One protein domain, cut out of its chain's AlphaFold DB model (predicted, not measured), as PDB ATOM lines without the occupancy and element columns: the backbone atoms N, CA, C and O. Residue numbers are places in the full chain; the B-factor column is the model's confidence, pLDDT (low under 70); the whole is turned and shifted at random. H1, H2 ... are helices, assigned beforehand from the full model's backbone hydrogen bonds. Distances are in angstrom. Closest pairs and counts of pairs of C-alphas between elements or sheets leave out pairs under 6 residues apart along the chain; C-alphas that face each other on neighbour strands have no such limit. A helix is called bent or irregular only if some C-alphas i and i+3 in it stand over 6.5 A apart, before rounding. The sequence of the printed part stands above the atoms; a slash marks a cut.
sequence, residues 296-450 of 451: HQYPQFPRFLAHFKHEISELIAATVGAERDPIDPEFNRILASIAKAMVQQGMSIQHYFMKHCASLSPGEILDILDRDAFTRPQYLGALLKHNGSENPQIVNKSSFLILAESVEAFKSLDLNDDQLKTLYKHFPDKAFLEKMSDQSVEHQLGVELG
ATOM      1  N   HIS A 296     147.216 165.331 133.758       73.38
ATOM      2  CA  HIS A 296     147.604 166.093 134.950       73.38
ATOM      3  C   HIS A 296     148.545 167.280 134.677       73.38
ATOM      4  O   HIS A 296     148.767 168.099 135.565       73.38
ATOM      5  N   GLN A 297     149.126 167.363 133.478       75.62
ATOM      6  CA  GLN A 297     150.054 168.419 133.069       75.62
ATOM      7  C   GLN A 297     149.328 169.628 132.472       75.62
ATOM      8  O   GLN A 297     149.945 170.684 132.336       75.62
ATOM      9  N   TYR A 298     148.036 169.512 132.136       76.88
ATOM     10  CA  TYR A 298     147.277 170.661 131.647       76.88
ATOM     11  C   TYR A 298     147.115 171.704 132.766       76.88
ATOM     12  O   TYR A 298     146.633 171.363 133.851       76.88
ATOM     13  N   PRO A 299     147.446 172.986 132.521       77.38
ATOM     14  CA  PRO A 299     147.348 174.049 133.529       77.38
ATOM     15  C   PRO A 299     145.954 174.202 134.151       77.38
ATOM     16  O   PRO A 299     145.812 174.634 135.295       77.38
ATOM     17  N   GLN A 300     144.912 173.858 133.398       81.31
ATOM     18  CA  GLN A 300     143.514 173.930 133.808       81.31
ATOM     19  C   GLN A 300     143.086 172.732 134.680       81.31
ATOM     20  O   GLN A 300     142.075 172.826 135.378       81.31
ATOM     21  N   PHE A 301     143.850 171.633 134.697       82.94
ATOM     22  CA  PHE A 301     143.487 170.387 135.382       82.94
ATOM     23  C   PHE A 301     143.255 170.538 136.901       82.94
ATOM     24  O   PHE A 301     142.261 170.007 137.397       82.94
ATOM     25  N   PRO A 302     144.057 171.316 137.661       83.38
ATOM     26  CA  PRO A 302     143.774 171.575 139.075       83.38
ATOM     27  C   PRO A 302     142.418 172.260 139.298       83.38
ATOM     28  O   PRO A 302     141.637 171.840 140.150       83.38
ATOM     29  N   ARG A 303     142.096 173.282 138.489       84.25
ATOM     30  CA  ARG A 303     140.806 173.994 138.560       84.25
ATOM     31  C   ARG A 303     139.645 173.080 138.175       84.25
ATOM     32  O   ARG A 303     138.591 173.135 138.802       84.25
ATOM     33  N   PHE A 304     139.861 172.227 137.176       87.94
ATOM     34  CA  PHE A 304     138.929 171.181 136.779       87.94
ATOM     35  C   PHE A 304     138.594 170.239 137.932       87.94
ATOM     36  O   PHE A 304     137.420 170.102 138.279       87.94
ATOM     37  N   LEU A 305     139.603 169.667 138.587       85.81
ATOM     38  CA  LEU A 305     139.372 168.768 139.714       85.81
ATOM     39  C   LEU A 305     138.710 169.472 140.896       85.81
ATOM     40  O   LEU A 305     137.849 168.883 141.538       85.81
ATOM     41  N   ALA A 306     139.035 170.736 141.173       84.56
ATOM     42  CA  ALA A 306     138.358 171.483 142.231       84.56
ATOM     43  C   ALA A 306     136.839 171.602 141.992       84.56
ATOM     44  O   ALA A 306     136.070 171.568 142.955       84.56
ATOM     45  N   HIS A 307     136.418 171.712 140.726       85.06
ATOM     46  CA  HIS A 307     135.016 171.864 140.337       85.06
ATOM     47  C   HIS A 307     134.273 170.525 140.224       85.06
ATOM     48  O   HIS A 307     133.149 170.422 140.699       85.06
ATOM     49  N   PHE A 308     134.915 169.502 139.648       84.75
ATOM     50  CA  PHE A 308     134.289 168.213 139.309       84.75
ATOM     51  C   PHE A 308     134.730 167.043 140.204       84.75
ATOM     52  O   PHE A 308     134.533 165.878 139.858       84.75
ATOM     53  N   LYS A 309     135.368 167.309 141.354       84.31
ATOM     54  CA  LYS A 309     135.882 166.251 142.244       84.31
ATOM     55  C   LYS A 309     134.818 165.217 142.612       84.31
ATOM     56  O   LYS A 309     135.127 164.033 142.660       84.31
ATOM     57  N   HIS A 310     133.582 165.627 142.881       82.75
ATOM     58  CA  HIS A 310     132.542 164.694 143.310       82.75
ATOM     59  C   HIS A 310     132.102 163.781 142.162       82.75
ATOM     60  O   HIS A 310     132.031 162.571 142.342       82.75
ATOM     61  N   GLU A 311     131.896 164.334 140.973       83.06
ATOM     62  CA  GLU A 311     131.517 163.611 139.761       83.06
ATOM     63  C   GLU A 311     132.602 162.617 139.343       83.06
ATOM     64  O   GLU A 311     132.306 161.458 139.058       83.06
ATOM     65  N   ILE A 312     133.871 163.040 139.376       83.06
ATOM     66  CA  ILE A 312     135.007 162.166 139.066       83.06
ATOM     67  C   ILE A 312     135.167 161.068 140.124       83.06
ATOM     68  O   ILE A 312     135.412 159.918 139.771       83.06
ATOM     69  N   SER A 313     134.965 161.385 141.406       83.12
ATOM     70  CA  SER A 313     134.959 160.397 142.494       83.12
ATOM     71  C   SER A 313     133.902 159.313 142.276       83.12
ATOM     72  O   SER A 313     134.211 158.127 142.375       83.12
ATOM     73  N   GLU A 314     132.664 159.709 141.969       82.81
ATOM     74  CA  GLU A 314     131.572 158.770 141.687       82.81
ATOM     75  C   GLU A 314     131.865 157.923 140.448       82.81
ATOM     76  O   GLU A 314     131.646 156.714 140.468       82.81
ATOM     77  N   LEU A 315     132.405 158.533 139.388       81.69
ATOM     78  CA  LEU A 315     132.761 157.822 138.166       81.69
ATOM     79  C   LEU A 315     133.836 156.762 138.429       81.69
ATOM     80  O   LEU A 315     133.652 155.610 138.045       81.69
ATOM     81  N   ILE A 316     134.917 157.114 139.136       84.12
ATOM     82  CA  ILE A 316     135.955 156.151 139.537       84.12
ATOM     83  C   ILE A 316     135.324 155.022 140.356       84.12
ATOM     84  O   ILE A 316     135.540 153.852 140.050       84.12
ATOM     85  N   ALA A 317     134.518 155.344 141.370       83.12
ATOM     86  CA  ALA A 317     133.907 154.343 142.240       83.12
ATOM     87  C   ALA A 317     132.959 153.395 141.490       83.12
ATOM     88  O   ALA A 317     132.944 152.195 141.785       83.12
ATOM     89  N   ALA A 318     132.189 153.918 140.534       79.50
ATOM     90  CA  ALA A 318     131.280 153.147 139.698       79.50
ATOM     91  C   ALA A 318     132.041 152.238 138.727       79.50
ATOM     92  O   ALA A 318     131.754 151.045 138.669       79.50
ATOM     93  N   THR A 319     133.037 152.772 138.014       77.31
ATOM     94  CA  THR A 319     133.839 151.999 137.057       77.31
ATOM     95  C   THR A 319     134.643 150.917 137.769       77.31
ATOM     96  O   THR A 319     134.490 149.740 137.468       77.31
ATOM     97  N   VAL A 320     135.419 151.283 138.790       81.88
ATOM     98  CA  VAL A 320     136.245 150.344 139.566       81.88
ATOM     99  C   VAL A 320     135.385 149.326 140.323       81.88
ATOM    100  O   VAL A 320     135.781 148.176 140.491       81.88
ATOM    101  N   GLY A 321     134.198 149.732 140.785       76.81
ATOM    102  CA  GLY A 321     133.257 148.848 141.472       76.81
ATOM    103  C   GLY A 321     132.521 147.871 140.558       76.81
ATOM    104  O   GLY A 321     132.044 146.853 141.052       76.81
ATOM    105  N   ALA A 322     132.423 148.152 139.259       77.88
ATOM    106  CA  ALA A 322     131.853 147.224 138.287       77.88
ATOM    107  C   ALA A 322     132.837 146.101 137.907       77.88
ATOM    108  O   ALA A 322     132.396 145.009 137.536       77.88
ATOM    109  N   GLU A 323     134.144 146.336 138.064       78.50
ATOM    110  CA  GLU A 323     135.191 145.381 137.702       78.50
ATOM    111  C   GLU A 323     135.200 144.147 138.606       78.50
ATOM    112  O   GLU A 323     135.386 144.231 139.823       78.50
ATOM    113  N   ARG A 324     135.020 142.976 137.985       78.56
ATOM    114  CA  ARG A 324     134.999 141.674 138.674       78.56
ATOM    115  C   ARG A 324     136.376 141.057 138.852       78.56
ATOM    116  O   ARG A 324     136.530 140.160 139.670       78.56
ATOM    117  N   ASP A 325     137.351 141.544 138.107       79.44
ATOM    118  CA  ASP A 325     138.702 141.019 138.095       79.44
ATOM    119  C   ASP A 325     139.712 142.102 138.503       79.44
ATOM    120  O   ASP A 325     139.394 143.292 138.422       79.44
ATOM    121  N   PRO A 326     140.949 141.733 138.886       77.19
ATOM    122  CA  PRO A 326     141.983 142.705 139.228       77.19
ATOM    123  C   PRO A 326     142.276 143.692 138.086       77.19
ATOM    124  O   PRO A 326     142.521 143.285 136.945       77.19
ATOM    125  N   ILE A 327     142.275 144.988 138.400       77.75
ATOM    126  CA  ILE A 327     142.626 146.059 137.452       77.75
ATOM    127  C   ILE A 327     144.130 146.031 137.139       77.75
ATOM    128  O   ILE A 327     144.951 145.824 138.035       77.75
ATOM    129  N   ASP A 328     144.491 146.290 135.877       76.06
ATOM    130  CA  ASP A 328     145.888 146.384 135.436       76.06
ATOM    131  C   ASP A 328     146.695 147.375 136.312       76.06
ATOM    132  O   ASP A 328     146.216 148.483 136.600       76.06
ATOM    133  N   PRO A 329     147.926 147.029 136.734       77.56
ATOM    134  CA  PRO A 329     148.797 147.931 137.484       77.56
ATOM    135  C   PRO A 329     148.995 149.318 136.846       77.56
ATOM    136  O   PRO A 329     149.106 150.309 137.571       77.56
ATOM    137  N   GLU A 330     149.032 149.426 135.515       74.94
ATOM    138  CA  GLU A 330     149.154 150.705 134.809       74.94
ATOM    139  C   GLU A 330     147.917 151.589 135.021       74.94
ATOM    140  O   GLU A 330     148.049 152.768 135.369       74.94
ATOM    141  N   PHE A 331     146.715 151.017 134.911       77.19
ATOM    142  CA  PHE A 331     145.466 151.735 135.178       77.19
ATOM    143  C   PHE A 331     145.331 152.124 136.651       77.19
ATOM    144  O   PHE A 331     144.922 153.245 136.958       77.19
ATOM    145  N   ASN A 332     145.775 151.265 137.570       82.06
ATOM    146  CA  ASN A 332     145.843 151.600 138.994       82.06
ATOM    147  C   ASN A 332     146.759 152.805 139.272       82.06
ATOM    148  O   ASN A 332     146.423 153.652 140.099       82.06
ATOM    149  N   ARG A 333     147.886 152.946 138.557       81.75
ATOM    150  CA  ARG A 333     148.762 154.132 138.670       81.75
ATOM    151  C   ARG A 333     148.101 155.401 138.134       81.75
ATOM    152  O   ARG A 333     148.277 156.467 138.724       81.75
ATOM    153  N   ILE A 334     147.342 155.297 137.044       79.75
ATOM    154  CA  ILE A 334     146.567 156.418 136.493       79.75
ATOM    155  C   ILE A 334     145.519 156.885 137.508       79.75
ATOM    156  O   ILE A 334     145.488 158.068 137.849       79.75
ATOM    157  N   LEU A 335     144.717 155.962 138.047       84.50
ATOM    158  CA  LEU A 335     143.717 156.266 139.073       84.50
ATOM    159  C   LEU A 335     144.351 156.878 140.325       84.50
ATOM    160  O   LEU A 335     143.844 157.866 140.853       84.50
ATOM    161  N   ALA A 336     145.492 156.347 140.768       87.31
ATOM    162  CA  ALA A 336     146.238 156.893 141.895       87.31
ATOM    163  C   ALA A 336     146.730 158.326 141.638       87.31
ATOM    164  O   ALA A 336     146.706 159.157 142.545       87.31
ATOM    165  N   SER A 337     147.152 158.637 140.408       85.62
ATOM    166  CA  SER A 337     147.545 159.993 140.006       85.62
ATOM    167  C   SER A 337     146.363 160.965 140.063       85.62
ATOM    168  O   SER A 337     146.480 162.046 140.643       85.62
ATOM    169  N   ILE A 338     145.198 160.555 139.545       84.00
ATOM    170  CA  ILE A 338     143.960 161.349 139.619       84.00
ATOM    171  C   ILE A 338     143.567 161.571 141.086       84.00
ATOM    172  O   ILE A 338     143.340 162.709 141.492       84.00
ATOM    173  N   ALA A 339     143.575 160.520 141.909       85.50
ATOM    174  CA  ALA A 339     143.260 160.612 143.333       85.50
ATOM    175  C   ALA A 339     144.216 161.557 144.084       85.50
ATOM    176  O   ALA A 339     143.759 162.425 144.828       85.50
ATOM    177  N   LYS A 340     145.532 161.464 143.841       86.62
ATOM    178  CA  LYS A 340     146.532 162.398 144.393       86.62
ATOM    179  C   LYS A 340     146.225 163.843 144.013       86.62
ATOM    180  O   LYS A 340     146.260 164.726 144.871       86.62
ATOM    181  N   ALA A 341     145.891 164.086 142.749       84.44
ATOM    182  CA  ALA A 341     145.543 165.418 142.275       84.44
ATOM    183  C   ALA A 341     144.246 165.939 142.928       84.44
ATOM    184  O   ALA A 341     144.175 167.108 143.300       84.44
ATOM    185  N   MET A 342     143.248 165.081 143.165       84.31
ATOM    186  CA  MET A 342     142.018 165.452 143.879       84.31
ATOM    187  C   MET A 342     142.280 165.802 145.351       84.31
ATOM    188  O   MET A 342     141.696 166.760 145.864       84.31
ATOM    189  N   VAL A 343     143.184 165.079 146.020       84.38
ATOM    190  CA  VAL A 343     143.604 165.385 147.401       84.38
ATOM    191  C   VAL A 343     144.252 166.764 147.484       84.38
ATOM    192  O   VAL A 343     143.919 167.546 148.374       84.38
ATOM    193  N   GLN A 344     145.104 167.114 146.518       84.12
ATOM    194  CA  GLN A 344     145.699 168.455 146.431       84.12
ATOM    195  C   GLN A 344     144.648 169.566 146.255       84.12
ATOM    196  O   GLN A 344     144.892 170.698 146.663       84.12
ATOM    197  N   GLN A 345     143.472 169.250 145.698       84.12
ATOM    198  CA  GLN A 345     142.330 170.169 145.580       84.12
ATOM    199  C   GLN A 345     141.350 170.093 146.771       84.12
ATOM    200  O   GLN A 345     140.207 170.556 146.687       84.12
ATOM    201  N   GLY A 346     141.774 169.505 147.893       80.06
ATOM    202  CA  GLY A 346     141.010 169.478 149.141       80.06
ATOM    203  C   GLY A 346     139.952 168.377 149.223       80.06
ATOM    204  O   GLY A 346     139.010 168.499 150.007       80.06
ATOM    205  N   MET A 347     140.053 167.313 148.419       81.56
ATOM    206  CA  MET A 347     139.269 166.099 148.660       81.56
ATOM    207  C   MET A 347     139.906 165.266 149.777       81.56
ATOM    208  O   MET A 347     141.099 164.978 149.752       81.56
ATOM    209  N   SER A 348     139.098 164.821 150.738       84.69
ATOM    210  CA  SER A 348     139.552 163.857 151.741       84.69
ATOM    211  C   SER A 348     139.524 162.441 151.159       84.69
ATOM    212  O   SER A 348     138.454 161.882 150.908       84.69
ATOM    213  N   ILE A 349     140.701 161.840 150.970       83.62
ATOM    214  CA  ILE A 349     140.823 160.442 150.527       83.62
ATOM    215  C   ILE A 349     140.251 159.457 151.558       83.62
ATOM    216  O   ILE A 349     139.725 158.403 151.203       83.62
ATOM    217  N   GLN A 350     140.262 159.843 152.837       87.44
ATOM    218  CA  GLN A 350     139.607 159.107 153.918       87.44
ATOM    219  C   GLN A 350     138.089 159.099 153.722       87.44
ATOM    220  O   GLN A 350     137.459 158.051 153.839       87.44
ATOM    221  N   HIS A 351     137.503 160.246 153.363       85.88
ATOM    222  CA  HIS A 351     136.078 160.340 153.046       85.88
ATOM    223  C   HIS A 351     135.717 159.478 151.831       85.88
ATOM    224  O   HIS A 351     134.720 158.758 151.868       85.88
ATOM    225  N   TYR A 352     136.554 159.488 150.786       87.00
ATOM    226  CA  TYR A 352     136.386 158.602 149.631       87.00
ATOM    227  C   TYR A 352     136.360 157.129 150.057       87.00
ATOM    228  O   TYR A 352     135.445 156.391 149.694       87.00
ATOM    229  N   PHE A 353     137.341 156.701 150.856       90.75
ATOM    230  CA  PHE A 353     137.419 155.330 151.356       90.75
ATOM    231  C   PHE A 353     136.182 154.940 152.165       90.75
ATOM    232  O   PHE A 353     135.588 153.894 151.901       90.75
ATOM    233  N   MET A 354     135.770 155.784 153.115       89.81
ATOM    234  CA  MET A 354     134.601 155.520 153.953       89.81
ATOM    235  C   MET A 354     133.335 155.350 153.109       89.81
ATOM    236  O   MET A 354     132.585 154.395 153.300       89.81
ATOM    237  N   LYS A 355     133.141 156.229 152.122       88.38
ATOM    238  CA  LYS A 355     131.972 156.212 151.243       88.38
ATOM    239  C   LYS A 355     131.968 155.036 150.266       88.38
ATOM    240  O   LYS A 355     130.946 154.378 150.104       88.38
ATOM    241  N   HIS A 356     133.084 154.778 149.587       87.06
ATOM    242  CA  HIS A 356     133.098 153.900 148.411       87.06
ATOM    243  C   HIS A 356     133.717 152.520 148.653       87.06
ATOM    244  O   HIS A 356     133.327 151.570 147.965       87.06
ATOM    245  N   CYS A 357     134.655 152.399 149.599       86.69
ATOM    246  CA  CYS A 357     135.314 151.135 149.944       86.69
ATOM    247  C   CYS A 357     134.636 150.468 151.143       86.69
ATOM    248  O   CYS A 357     134.223 149.317 151.044       86.69
ATOM    249  N   ALA A 358     134.477 151.208 152.245       87.25
ATOM    250  CA  ALA A 358     133.803 150.715 153.447       87.25
ATOM    251  C   ALA A 358     132.266 150.748 153.331       87.25
ATOM    252  O   ALA A 358     131.582 150.165 154.164       87.25
ATOM    253  N   SER A 359     131.732 151.385 152.279       86.00
ATOM    254  CA  SER A 359     130.292 151.482 151.982       86.00
ATOM    255  C   SER A 359     129.460 152.061 153.133       86.00
ATOM    256  O   SER A 359     128.316 151.657 153.340       86.00
ATOM    257  N   LEU A 360     130.035 153.006 153.881       89.00
ATOM    258  CA  LEU A 360     129.354 153.669 154.987       89.00
ATOM    259  C   LEU A 360     128.313 154.658 154.464       89.00
ATOM    260  O   LEU A 360     128.529 155.373 153.478       89.00
ATOM    261  N   SER A 361     127.180 154.726 155.151       87.88
ATOM    262  CA  SER A 361     126.147 155.715 154.873       87.88
ATOM    263  C   SER A 361     126.624 157.130 155.236       87.88
ATOM    264  O   SER A 361     127.477 157.299 156.109       87.88
ATOM    265  N   PRO A 362     126.051 158.188 154.629       86.19
ATOM    266  CA  PRO A 362     126.412 159.564 154.971       86.19
ATOM    267  C   PRO A 362     126.285 159.891 156.467       86.19
ATOM    268  O   PRO A 362     127.088 160.663 156.980       86.19
ATOM    269  N   GLY A 363     125.312 159.290 157.165       87.00
ATOM    270  CA  GLY A 363     125.136 159.461 158.610       87.00
ATOM    271  C   GLY A 363     126.275 158.841 159.420       87.00
ATOM    272  O   GLY A 363     126.826 159.499 160.291       87.00
ATOM    273  N   GLU A 364     126.693 157.619 159.078       88.44
ATOM    274  CA  GLU A 364     127.829 156.953 159.737       88.44
ATOM    275  C   GLU A 364     129.144 157.701 159.502       88.44
ATOM    276  O   GLU A 364     129.970 157.803 160.404       88.44
ATOM    277  N   ILE A 365     129.332 158.255 158.301       87.69
ATOM    278  CA  ILE A 365     130.518 159.056 157.984       87.69
ATOM    279  C   ILE A 365     130.564 160.312 158.857       87.69
ATOM    280  O   ILE A 365     131.621 160.623 159.400       87.69
ATOM    281  N   LEU A 366     129.442 161.024 158.998       85.50
ATOM    282  CA  LEU A 366     129.361 162.202 159.865       85.50
ATOM    283  C   LEU A 366     129.631 161.833 161.325       85.50
ATOM    284  O   LEU A 366     130.483 162.457 161.944       85.50
ATOM    285  N   ASP A 367     129.018 160.763 161.833       86.81
ATOM    286  CA  ASP A 367     129.248 160.286 163.202       86.81
ATOM    287  C   ASP A 367     130.724 159.943 163.471       86.81
ATOM    288  O   ASP A 367     131.232 160.171 164.569       86.81
ATOM    289  N   ILE A 368     131.424 159.377 162.486       85.25
ATOM    290  CA  ILE A 368     132.848 159.038 162.596       85.25
ATOM    291  C   ILE A 368     133.726 160.293 162.553       85.25
ATOM    292  O   ILE A 368     134.679 160.394 163.332       85.25
ATOM    293  N   LEU A 369     133.411 161.232 161.656       81.62
ATOM    294  CA  LEU A 369     134.133 162.499 161.520       81.62
ATOM    295  C   LEU A 369     133.937 163.392 162.754       81.62
ATOM    296  O   LEU A 369     134.909 163.964 163.237       81.62
ATOM    297  N   ASP A 370     132.727 163.447 163.312       80.44
ATOM    298  CA  ASP A 370     132.395 164.253 164.495       80.44
ATOM    299  C   ASP A 370     133.067 163.731 165.772       80.44
ATOM    300  O   ASP A 370     133.325 164.489 166.707       80.44
ATOM    301  N   ARG A 371     133.365 162.428 165.828       77.81
ATOM    302  CA  ARG A 371     134.017 161.792 166.984       77.81
ATOM    303  C   ARG A 371     135.543 161.822 166.922       77.81
ATOM    304  O   ARG A 371     136.170 161.279 167.830       77.81
ATOM    305  N   ASP A 372     136.125 162.378 165.858       70.50
ATOM    306  CA  ASP A 372     137.571 162.361 165.568       70.50
ATOM    307  C   ASP A 372     138.187 160.944 165.679       70.50
ATOM    308  O   ASP A 372     139.368 160.737 165.960       70.50
ATOM    309  N   ALA A 373     137.342 159.923 165.489       67.69
ATOM    310  CA  ALA A 373     137.625 158.542 165.872       67.69
ATOM    311  C   ALA A 373     138.345 157.749 164.774       67.69
ATOM    312  O   ALA A 373     138.683 156.583 164.988       67.69
ATOM    313  N   PHE A 374     138.555 158.359 163.603       80.88
ATOM    314  CA  PHE A 374     139.146 157.722 162.428       80.88
ATOM    315  C   PHE A 374     140.384 158.479 161.952       80.88
ATOM    316  O   PHE A 374     140.401 159.184 160.944       80.88
ATOM    317  N   THR A 375     141.443 158.316 162.732       85.50
ATOM    318  CA  THR A 375     142.765 158.882 162.472       85.50
ATOM    319  C   THR A 375     143.386 158.308 161.196       85.50
ATOM    320  O   THR A 375     143.061 157.205 160.746       85.50
ATOM    321  N   ARG A 376     144.356 159.030 160.616       86.38
ATOM    322  CA  ARG A 376     145.066 158.577 159.408       86.38
ATOM    323  C   ARG A 376     145.674 157.166 159.551       86.38
ATOM    324  O   ARG A 376     145.478 156.385 158.626       86.38
ATOM    325  N   PRO A 377     146.321 156.777 160.669       88.25
ATOM    326  CA  PRO A 377     146.787 155.399 160.860       88.25
ATOM    327  C   PRO A 377     145.672 154.344 160.814       88.25
ATOM    328  O   PRO A 377     145.843 153.303 160.183       88.25
ATOM    329  N   GLN A 378     144.515 154.619 161.429       87.94
ATOM    330  CA  GLN A 378     143.363 153.706 161.404       87.94
ATOM    331  C   GLN A 378     142.796 153.556 159.991       87.94
ATOM    332  O   GLN A 378     142.488 152.442 159.571       87.94
ATOM    333  N   TYR A 379     142.728 154.657 159.237       90.56
ATOM    334  CA  TYR A 379     142.380 154.637 157.819       90.56
ATOM    335  C   TYR A 379     143.325 153.747 157.004       90.56
ATOM    336  O   TYR A 379     142.856 152.871 156.284       90.56
ATOM    337  N   LEU A 380     144.640 153.931 157.138       91.81
ATOM    338  CA  LEU A 380     145.625 153.164 156.369       91.81
ATOM    339  C   LEU A 380     145.586 151.671 156.726       91.81
ATOM    340  O   LEU A 380     145.618 150.823 155.834       91.81
ATOM    341  N   GLY A 381     145.435 151.337 158.011       89.25
ATOM    342  CA  GLY A 381     145.252 149.951 158.450       89.25
ATOM    343  C   GLY A 381     143.962 149.327 157.904       89.25
ATOM    344  O   GLY A 381     143.971 148.196 157.410       89.25
ATOM    345  N   ALA A 382     142.853 150.075 157.927       90.12
ATOM    346  CA  ALA A 382     141.589 149.638 157.342       90.12
ATOM    347  C   ALA A 382     141.702 149.458 155.821       90.12
ATOM    348  O   ALA A 382     141.182 148.479 155.288       90.12
ATOM    349  N   LEU A 383     142.407 150.354 155.132       92.31
ATOM    350  CA  LEU A 383     142.639 150.288 153.694       92.31
ATOM    351  C   LEU A 383     143.384 149.006 153.299       92.31
ATOM    352  O   LEU A 383     142.933 148.298 152.399       92.31
ATOM    353  N   LEU A 384     144.459 148.664 154.017       92.19
ATOM    354  CA  LEU A 384     145.212 147.423 153.799       92.19
ATOM    355  C   LEU A 384     144.364 146.179 154.075       92.19
ATOM    356  O   LEU A 384     144.401 145.222 153.306       92.19
ATOM    357  N   LYS A 385     143.534 146.211 155.125       90.44
ATOM    358  CA  LYS A 385     142.599 145.117 155.424       90.44
ATOM    359  C   LYS A 385     141.589 144.894 154.292       90.44
ATOM    360  O   LYS A 385     141.294 143.750 153.964       90.44
ATOM    361  N   HIS A 386     141.062 145.964 153.694       90.00
ATOM    362  CA  HIS A 386     140.131 145.860 152.563       90.00
ATOM    363  C   HIS A 386     140.822 145.342 151.296       90.00
ATOM    364  O   HIS A 386     140.204 144.613 150.525       90.00
ATOM    365  N   ASN A 387     142.102 145.660 151.095       89.88
ATOM    366  CA  ASN A 387     142.868 145.140 149.964       89.88
ATOM    367  C   ASN A 387     143.174 143.637 150.076       89.88
ATOM    368  O   ASN A 387     143.324 142.972 149.060       89.88
ATOM    369  N   GLY A 388     143.171 143.087 151.294       84.75
ATOM    370  CA  GLY A 388     143.205 141.642 151.542       84.75
ATOM    371  C   GLY A 388     141.845 140.935 151.438       84.75
ATOM    372  O   GLY A 388     141.732 139.789 151.863       84.75
ATOM    373  N   SER A 389     140.791 141.604 150.951       86.31
ATOM    374  CA  SER A 389     139.463 140.997 150.792       86.31
ATOM    375  C   SER A 389     139.442 139.953 149.673       86.31
ATOM    376  O   SER A 389     140.062 140.134 148.631       86.31
ATOM    377  N   GLU A 390     138.636 138.902 149.837       85.19
ATOM    378  CA  GLU A 390     138.328 137.960 148.752       85.19
ATOM    379  C   GLU A 390     137.453 138.587 147.654       85.19
ATOM    380  O   GLU A 390     137.361 138.036 146.560       85.19
ATOM    381  N   ASN A 391     136.803 139.730 147.921       84.75
ATOM    382  CA  ASN A 391     135.966 140.420 146.943       84.75
ATOM    383  C   ASN A 391     136.824 141.319 146.028       84.75
ATOM    384  O   ASN A 391     137.276 142.379 146.482       84.75
ATOM    385  N   PRO A 392     136.963 140.993 144.727       82.00
ATOM    386  CA  PRO A 392     137.798 141.757 143.800       82.00
ATOM    387  C   PRO A 392     137.386 143.225 143.670       82.00
ATOM    388  O   PRO A 392     138.242 144.086 143.503       82.00
ATOM    389  N   GLN A 393     136.098 143.548 143.824       84.12
ATOM    390  CA  GLN A 393     135.613 144.930 143.746       84.12
ATOM    391  C   GLN A 393     136.156 145.788 144.897       84.12
ATOM    392  O   GLN A 393     136.478 146.962 144.712       84.12
ATOM    393  N   ILE A 394     136.285 145.207 146.094       85.50
ATOM    394  CA  ILE A 394     136.847 145.889 147.267       85.50
ATOM    395  C   ILE A 394     138.366 146.035 147.104       85.50
ATOM    396  O   ILE A 394     138.922 147.106 147.375       85.50
ATOM    397  N   VAL A 395     139.033 144.993 146.601       87.44
ATOM    398  CA  VAL A 395     140.471 145.018 146.290       87.44
ATOM    399  C   VAL A 395     140.781 146.089 145.246       87.44
ATOM    400  O   VAL A 395     141.664 146.916 145.457       87.44
ATOM    401  N   ASN A 396     140.008 146.157 144.165       85.69
ATOM    402  CA  ASN A 396     140.163 147.151 143.108       85.69
ATOM    403  C   ASN A 396     140.009 148.580 143.647       85.69
ATOM    404  O   ASN A 396     140.877 149.427 143.427       85.69
ATOM    405  N   LYS A 397     138.953 148.843 144.429       86.69
ATOM    406  CA  LYS A 397     138.714 150.171 145.019       86.69
ATOM    407  C   LYS A 397     139.776 150.588 146.036       86.69
ATOM    408  O   LYS A 397     140.042 151.777 146.176       86.69
ATOM    409  N   SER A 398     140.379 149.640 146.747       89.44
ATOM    410  CA  SER A 398     141.440 149.923 147.724       89.44
ATOM    411  C   SER A 398     142.834 150.022 147.093       89.44
ATOM    412  O   SER A 398     143.651 150.809 147.565       89.44
ATOM    413  N   SER A 399     143.100 149.301 146.000       88.56
ATOM    414  CA  SER A 399     144.434 149.201 145.381       88.56
ATOM    415  C   SER A 399     144.985 150.548 144.920       88.56
ATOM    416  O   SER A 399     146.111 150.917 145.258       88.56
ATOM    417  N   PHE A 400     144.197 151.323 144.171       87.88
ATOM    418  CA  PHE A 400     144.665 152.627 143.693       87.88
ATOM    419  C   PHE A 400     144.770 153.658 144.828       87.88
ATOM    420  O   PHE A 400     145.597 154.562 144.746       87.88
ATOM    421  N   LEU A 401     143.974 153.521 145.898       90.38
ATOM    422  CA  LEU A 401     144.063 154.388 147.076       90.38
ATOM    423  C   LEU A 401     145.357 154.136 147.858       90.38
ATOM    424  O   LEU A 401     145.966 155.092 148.327       90.38
ATOM    425  N   ILE A 402     145.820 152.881 147.941       91.00
ATOM    426  CA  ILE A 402     147.135 152.559 148.522       91.00
ATOM    427  C   ILE A 402     148.233 153.287 147.741       91.00
ATOM    428  O   ILE A 402     149.073 153.953 148.337       91.00
ATOM    429  N   LEU A 403     148.183 153.234 146.406       89.25
ATOM    430  CA  LEU A 403     149.131 153.931 145.525       89.25
ATOM    431  C   LEU A 403     148.997 155.465 145.563       89.25
ATOM    432  O   LEU A 403     149.953 156.181 145.237       89.25
ATOM    433  N   ALA A 404     147.813 155.974 145.912       88.12
ATOM    434  CA  ALA A 404     147.547 157.399 146.062       88.12
ATOM    435  C   ALA A 404     148.194 157.977 147.336       88.12
ATOM    436  O   ALA A 404     148.515 159.165 147.381       88.12
ATOM    437  N   GLU A 405     148.450 157.143 148.342       90.38
ATOM    438  CA  GLU A 405     149.161 157.523 149.560       90.38
ATOM    439  C   GLU A 405     150.688 157.564 149.365       90.38
ATOM    440  O   GLU A 405     151.252 157.050 148.395       90.38
ATOM    441  N   SER A 406     151.377 158.234 150.292       87.81
ATOM    442  CA  SER A 406     152.844 158.227 150.357       87.81
ATOM    443  C   SER A 406     153.338 156.943 151.015       87.81
ATOM    444  O   SER A 406     152.827 156.574 152.074       87.81
ATOM    445  N   VAL A 407     154.384 156.320 150.466       88.50
ATOM    446  CA  VAL A 407     155.006 155.105 151.027       88.50
ATOM    447  C   VAL A 407     155.418 155.318 152.490       88.50
ATOM    448  O   VAL A 407     155.243 154.447 153.340       88.50
ATOM    449  N   GLU A 408     155.891 156.519 152.808       89.56
ATOM    450  CA  GLU A 408     156.312 156.960 154.136       89.56
ATOM    451  C   GLU A 408     155.187 156.875 155.171       89.56
ATOM    452  O   GLU A 408     155.449 156.542 156.325       89.56
ATOM    453  N   ALA A 409     153.935 157.112 154.765       88.38
ATOM    454  CA  ALA A 409     152.785 157.049 155.666       88.38
ATOM    455  C   ALA A 409     152.521 155.622 156.172       88.38
ATOM    456  O   ALA A 409     151.998 155.446 157.270       88.38
ATOM    457  N   PHE A 410     152.918 154.607 155.401       90.38
ATOM    458  CA  PHE A 410     152.804 153.207 155.800       90.38
ATOM    459  C   PHE A 410     153.994 152.733 156.636       90.38
ATOM    460  O   PHE A 410     153.839 151.866 157.492       90.38
ATOM    461  N   LYS A 411     155.184 153.318 156.443       87.62
ATOM    462  CA  LYS A 411     156.401 152.923 157.172       87.62
ATOM    463  C   LYS A 411     156.304 153.145 158.681       87.62
ATOM    464  O   LYS A 411     156.985 152.443 159.423       87.62
ATOM    465  N   SER A 412     155.485 154.085 159.146       83.12
ATOM    466  CA  SER A 412     155.287 154.355 160.577       83.12
ATOM    467  C   SER A 412     154.240 153.461 161.248       83.12
ATOM    468  O   SER A 412     154.011 153.609 162.445       83.12
ATOM    469  N   LEU A 413     153.565 152.588 160.497       87.62
ATOM    470  CA  LEU A 413     152.515 151.725 161.029       87.62
ATOM    471  C   LEU A 413     153.100 150.428 161.590       87.62
ATOM    472  O   LEU A 413     154.094 149.906 161.077       87.62
ATOM    473  N   ASP A 414     152.442 149.914 162.626       87.38
ATOM    474  CA  ASP A 414     152.632 148.550 163.110       87.38
ATOM    475  C   ASP A 414     151.704 147.630 162.306       87.38
ATOM    476  O   ASP A 414     150.479 147.775 162.358       87.38
ATOM    477  N   LEU A 415     152.289 146.776 161.465       89.69
ATOM    478  CA  LEU A 415     151.597 145.995 160.439       89.69
ATOM    479  C   LEU A 415     151.997 144.529 160.545       89.69
ATOM    480  O   LEU A 415     153.145 144.216 160.848       89.69
ATOM    481  N   ASN A 416     151.063 143.631 160.240       90.81
ATOM    482  CA  ASN A 416     151.362 142.203 160.168       90.81
ATOM    483  C   ASN A 416     151.991 141.807 158.819       90.81
ATOM    484  O   ASN A 416     151.965 142.571 157.851       90.81
ATOM    485  N   ASP A 417     152.517 140.584 158.742       88.50
ATOM    486  CA  ASP A 417     153.175 140.058 157.542       88.50
ATOM    487  C   ASP A 417     152.299 140.125 156.280       88.50
ATOM    488  O   ASP A 417     152.798 140.459 155.208       88.50
ATOM    489  N   ASP A 418     150.995 139.855 156.380       87.69
ATOM    490  CA  ASP A 418     150.087 139.883 155.225       87.69
ATOM    491  C   ASP A 418     149.887 141.309 154.689       87.69
ATOM    492  O   ASP A 418     149.881 141.553 153.476       87.69
ATOM    493  N   GLN A 419     149.777 142.281 155.595       90.12
ATOM    494  CA  GLN A 419     149.701 143.702 155.262       90.12
ATOM    495  C   GLN A 419     151.017 144.211 154.667       90.12
ATOM    496  O   GLN A 419     150.994 144.959 153.689       90.12
ATOM    497  N   LEU A 420     152.160 143.782 155.207       90.88
ATOM    498  CA  LEU A 420     153.479 144.116 154.670       90.88
ATOM    499  C   LEU A 420     153.681 143.512 153.274       90.88
ATOM    500  O   LEU A 420     154.161 144.212 152.384       90.88
ATOM    501  N   LYS A 421     153.278 142.254 153.040       87.44
ATOM    502  CA  LYS A 421     153.321 141.619 151.705       87.44
ATOM    503  C   LYS A 421     152.465 142.383 150.706       87.44
ATOM    504  O   LYS A 421     152.883 142.618 149.575       87.44
ATOM    505  N   THR A 422     151.274 142.804 151.129       88.31
ATOM    506  CA  THR A 422     150.376 143.630 150.314       88.31
ATOM    507  C   THR A 422     151.037 144.957 149.945       88.31
ATOM    508  O   THR A 422     151.079 145.315 148.770       88.31
ATOM    509  N   LEU A 423     151.631 145.658 150.914       90.38
ATOM    510  CA  LEU A 423     152.378 146.889 150.650       90.38
ATOM    511  C   LEU A 423     153.553 146.667 149.708       90.38
ATOM    512  O   LEU A 423     153.727 147.456 148.786       90.38
ATOM    513  N   TYR A 424     154.309 145.592 149.901       89.31
ATOM    514  CA  TYR A 424     155.462 145.266 149.075       89.31
ATOM    515  C   TYR A 424     155.078 145.001 147.606       89.31
ATOM    516  O   TYR A 424     155.778 145.435 146.693       89.31
ATOM    517  N   LYS A 425     153.903 144.400 147.355       86.31
ATOM    518  CA  LYS A 425     153.346 144.248 145.995       86.31
ATOM    519  C   LYS A 425     153.057 145.591 145.314       86.31
ATOM    520  O   LYS A 425     153.230 145.712 144.104       86.31
ATOM    521  N   HIS A 426     152.604 146.594 146.066       86.88
ATOM    522  CA  HIS A 426     152.325 147.934 145.534       86.88
ATOM    523  C   HIS A 426     153.581 148.813 145.455       86.88
ATOM    524  O   HIS A 426     153.735 149.606 144.522       86.88
ATOM    525  N   PHE A 427     154.478 148.658 146.424       88.88
ATOM    526  CA  PHE A 427     155.703 149.416 146.616       88.88
ATOM    527  C   PHE A 427     156.836 148.432 146.938       88.88
ATOM    528  O   PHE A 427     156.971 148.054 148.102       88.88
ATOM    529  N   PRO A 428     157.664 148.028 145.957       85.50
ATOM    530  CA  PRO A 428     158.755 147.074 146.167       85.50
ATOM    531  C   PRO A 428     159.927 147.731 146.921       85.50
ATOM    532  O   PRO A 428     161.026 147.920 146.400       85.50
ATOM    533  N   ASP A 429     159.662 148.155 148.154       87.88
ATOM    534  CA  ASP A 429     160.591 148.789 149.076       87.88
ATOM    535  C   ASP A 429     161.086 147.748 150.084       87.88
ATOM    536  O   ASP A 429     160.301 147.115 150.798       87.88
ATOM    537  N   LYS A 430     162.409 147.595 150.163       86.94
ATOM    538  CA  LYS A 430     163.073 146.628 151.046       86.94
ATOM    539  C   LYS A 430     162.746 146.850 152.520       86.94
ATOM    540  O   LYS A 430     162.700 145.881 153.269       86.94
ATOM    541  N   ALA A 431     162.438 148.084 152.920       88.38
ATOM    542  CA  ALA A 431     162.061 148.391 154.296       88.38
ATOM    543  C   ALA A 431     160.789 147.650 154.752       88.38
ATOM    544  O   ALA A 431     160.590 147.469 155.951       88.38
ATOM    545  N   PHE A 432     159.915 147.229 153.826       90.25
ATOM    546  CA  PHE A 432     158.765 146.390 154.172       90.25
ATOM    547  C   PHE A 432     159.159 144.928 154.371       90.25
ATOM    548  O   PHE A 432     158.644 144.310 155.294       90.25
ATOM    549  N   LEU A 433     160.089 144.397 153.566       87.38
ATOM    550  CA  LEU A 433     160.623 143.040 153.741       87.38
ATOM    551  C   LEU A 433     161.359 142.898 155.076       87.38
ATOM    552  O   LEU A 433     161.143 141.926 155.785       87.38
ATOM    553  N   GLU A 434     162.166 143.891 155.454       87.94
ATOM    554  CA  GLU A 434     162.931 143.896 156.715       87.94
ATOM    555  C   GLU A 434     162.049 143.866 157.973       87.94
ATOM    556  O   GLU A 434     162.527 143.533 159.056       87.94
ATOM    557  N   LYS A 435     160.770 144.232 157.844       88.81
ATOM    558  CA  LYS A 435     159.787 144.197 158.933       88.81
ATOM    559  C   LYS A 435     158.971 142.907 158.982       88.81
ATOM    560  O   LYS A 435     158.252 142.708 159.958       88.81
ATOM    561  N   MET A 436     159.029 142.079 157.939       90.81
ATOM    562  CA  MET A 436     158.331 140.796 157.916       90.81
ATOM    563  C   MET A 436     159.071 139.771 158.774       90.81
ATOM    564  O   MET A 436     160.279 139.877 158.986       90.81
ATOM    565  N   SER A 437     158.365 138.735 159.219       89.81
ATOM    566  CA  SER A 437     159.034 137.557 159.778       89.81
ATOM    567  C   SER A 437     159.904 136.840 158.732       89.81
ATOM    568  O   SER A 437     159.585 136.845 157.540       89.81
ATOM    569  N   ASP A 438     160.959 136.153 159.181       87.50
ATOM    570  CA  ASP A 438     161.893 135.416 158.310       87.50
ATOM    571  C   ASP A 438     161.173 134.434 157.368       87.50
ATOM    572  O   ASP A 438     161.452 134.388 156.171       87.50
ATOM    573  N   GLN A 439     160.168 133.712 157.880       87.25
ATOM    574  CA  GLN A 439     159.354 132.781 157.086       87.25
ATOM    575  C   GLN A 439     158.588 133.495 155.965       87.25
ATOM    576  O   GLN A 439     158.451 132.980 154.853       87.25
ATOM    577  N   SER A 440     158.079 134.693 156.243       85.56
ATOM    578  CA  SER A 440     157.363 135.500 155.258       85.56
ATOM    579  C   SER A 440     158.294 136.110 154.215       85.56
ATOM    580  O   SER A 440     157.895 136.193 153.051       85.56
ATOM    581  N   VAL A 441     159.517 136.489 154.599       86.44
ATOM    582  CA  VAL A 441     160.555 136.956 153.669       86.44
ATOM    583  C   VAL A 441     160.948 135.843 152.704       86.44
ATOM    584  O   VAL A 441     160.925 136.058 151.494       86.44
ATOM    585  N   GLU A 442     161.245 134.644 153.213       84.50
ATOM    586  CA  GLU A 442     161.590 133.483 152.385       84.50
ATOM    587  C   GLU A 442     160.475 133.148 151.392       84.50
ATOM    588  O   GLU A 442     160.736 132.967 150.201       84.50
ATOM    589  N   HIS A 443     159.222 133.138 151.855       85.38
ATOM    590  CA  HIS A 443     158.078 132.900 150.983       85.38
ATOM    591  C   HIS A 443     157.940 133.977 149.897       85.38
ATOM    592  O   HIS A 443     157.733 133.653 148.730       85.38
ATOM    593  N   GLN A 444     158.078 135.257 150.254       84.00
ATOM    594  CA  GLN A 444     157.935 136.364 149.307       84.00
ATOM    595  C   GLN A 444     159.061 136.379 148.263       84.00
ATOM    596  O   GLN A 444     158.787 136.589 147.082       84.00
ATOM    597  N   LEU A 445     160.304 136.110 148.673       84.19
ATOM    598  CA  LEU A 445     161.437 135.962 147.758       84.19
ATOM    599  C   LEU A 445     161.272 134.731 146.856       84.19
ATOM    600  O   LEU A 445     161.589 134.801 145.671       84.19
ATOM    601  N   GLY A 446     160.726 133.631 147.383       82.38
ATOM    602  CA  GLY A 446     160.362 132.455 146.590       82.38
ATOM    603  C   GLY A 446     159.371 132.796 145.476       82.38
ATOM    604  O   GLY A 446     159.626 132.490 144.312       82.38
ATOM    605  N   VAL A 447     158.303 133.534 145.805       83.06
ATOM    606  CA  VAL A 447     157.313 134.013 144.825       83.06
ATOM    607  C   VAL A 447     157.954 134.908 143.756       83.06
ATOM    608  O   VAL A 447     157.643 134.754 142.577       83.06
ATOM    609  N   GLU A 448     158.856 135.821 144.126       80.69
ATOM    610  CA  GLU A 448     159.558 136.682 143.157       80.69
ATOM    611  C   GLU A 448     160.487 135.905 142.217       80.69
ATOM    612  O   GLU A 448     160.641 136.271 141.050       80.69
ATOM    613  N   LEU A 449     161.096 134.831 142.716       83.06
ATOM    614  CA  LEU A 449     161.960 133.943 141.941       83.06
ATOM    615  C   LEU A 449     161.171 132.912 141.114       83.06
ATOM    616  O   LEU A 449     161.777 132.182 140.330       83.06
ATOM    617  N   GLY A 450     159.840 132.867 141.258       73.50
ATOM    618  CA  GLY A 450     158.965 131.912 140.575       73.50
ATOM    619  C   GLY A 450     159.120 130.470 141.066       73.50
ATOM    620  O   GLY A 450     158.932 129.548 140.270       73.50
TER     621      GLY A 450
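AT A GLANCE: This is residues 296 to 450 of the 451 residues of an uncharacterized protein of Pseudomonas sp. Leaf58 (UniProt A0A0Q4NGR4). A cluster of helices is built round H6 in its middle, with H2, H3, H5 and the residues 317 to 322 of H1 packed on it. H4 lies beyond H3 and touches no other helix, while H8 packs on H5 and leads out through the short H9 to H10, which lies at the far end. The printed part has 155 residues with ten named helices, H1 to H10 in that order along the chain, and no named strand. The class is all helix, with the helix packing part aligned and part crossed. The whole is compact, with a radius of gyration of the C-alphas of 16.3 A and spans of 48 by 38 by 29 A.

IN THESE COORDINATES: H1, residues 301 to 322, begins with C-alpha 301 at (143.487, 170.387, 135.382) and is 26.1 A long. It is irregular, with C-alphas 307 and 310 at 8.1 A, and has a kink of 82 degrees near residue 308. H2, residues 329 to 344, is 22.6 A long. H3 holds residues 349 to 357, H4 residues 362 to 370, and H5 residues 376 to 387, 16.6 A long. H6, residues 392 to 404, is 18.6 A long and only just irregular, with C-alphas 397 and 400 at 6.6 A. H7 holds residues 407 to 411, H8 residues 417 to 426 and H9 residues 430 to 433. H10, residues 438 to 449, is 16.4 A long and ends with C-alpha 449 at (161.960, 133.943, 141.941).

HOW THE PARTS SIT: H6 is the hub, touching five helices. With residues 317 to 322, H1 touches H6, closest at the C-alphas of Gly 321 and Gln 393, 5.1 A. H1 and H2 form a helical hairpin at a steep tilt of 42 degrees, closest at the C-alphas of Leu 305 and Met 342, 5.9 A. The C-alphas of Ala 336 in H2 and Ala 404 in H6 are the closest of that touching pair, 4.4 A. H3 touches H6 at a shallow tilt of 8 degrees, opposite ways, closest at the C-alphas of Cys 357 and Lys 397, 6.1 A. H3 and H4 form a helical hairpin, closest at the C-alphas of Met 354 and Ile 365, 6.7 A. H5 and H6 form another, closest at the C-alphas of Asn 387 and Val 395, 4.4 A. H7 and H8 are near each other, with 6 pairs of C-alphas within 10 A. H8 touches H5 about perpendicular, at 85 degrees, closest at the C-alphas of Leu 384 and Gln 419, 6.0 A. H8 touches H9, closest at the C-alphas of Leu 420 and Phe 432, 5.8 A. H10 is close to H8 but not clearly touching, closest at the C-alphas of Asp 417 and Ser 440, 6.6 A. Every O i to N i+4 pair is within hydrogen-bond range in H2, H3, H4, H5, H7, H8 and H10, against 16 of 18 in H1 and 7 of 9 in H6, while H9 is too short for such a pair.

THE WHOLE: The two C-alphas farthest apart, of Gln 300 and Gln 439, are 49.9 A apart. The printed part has no cut and no long link. Mean pLDDT of the printed part is 85.0, and residue 373 is under 70.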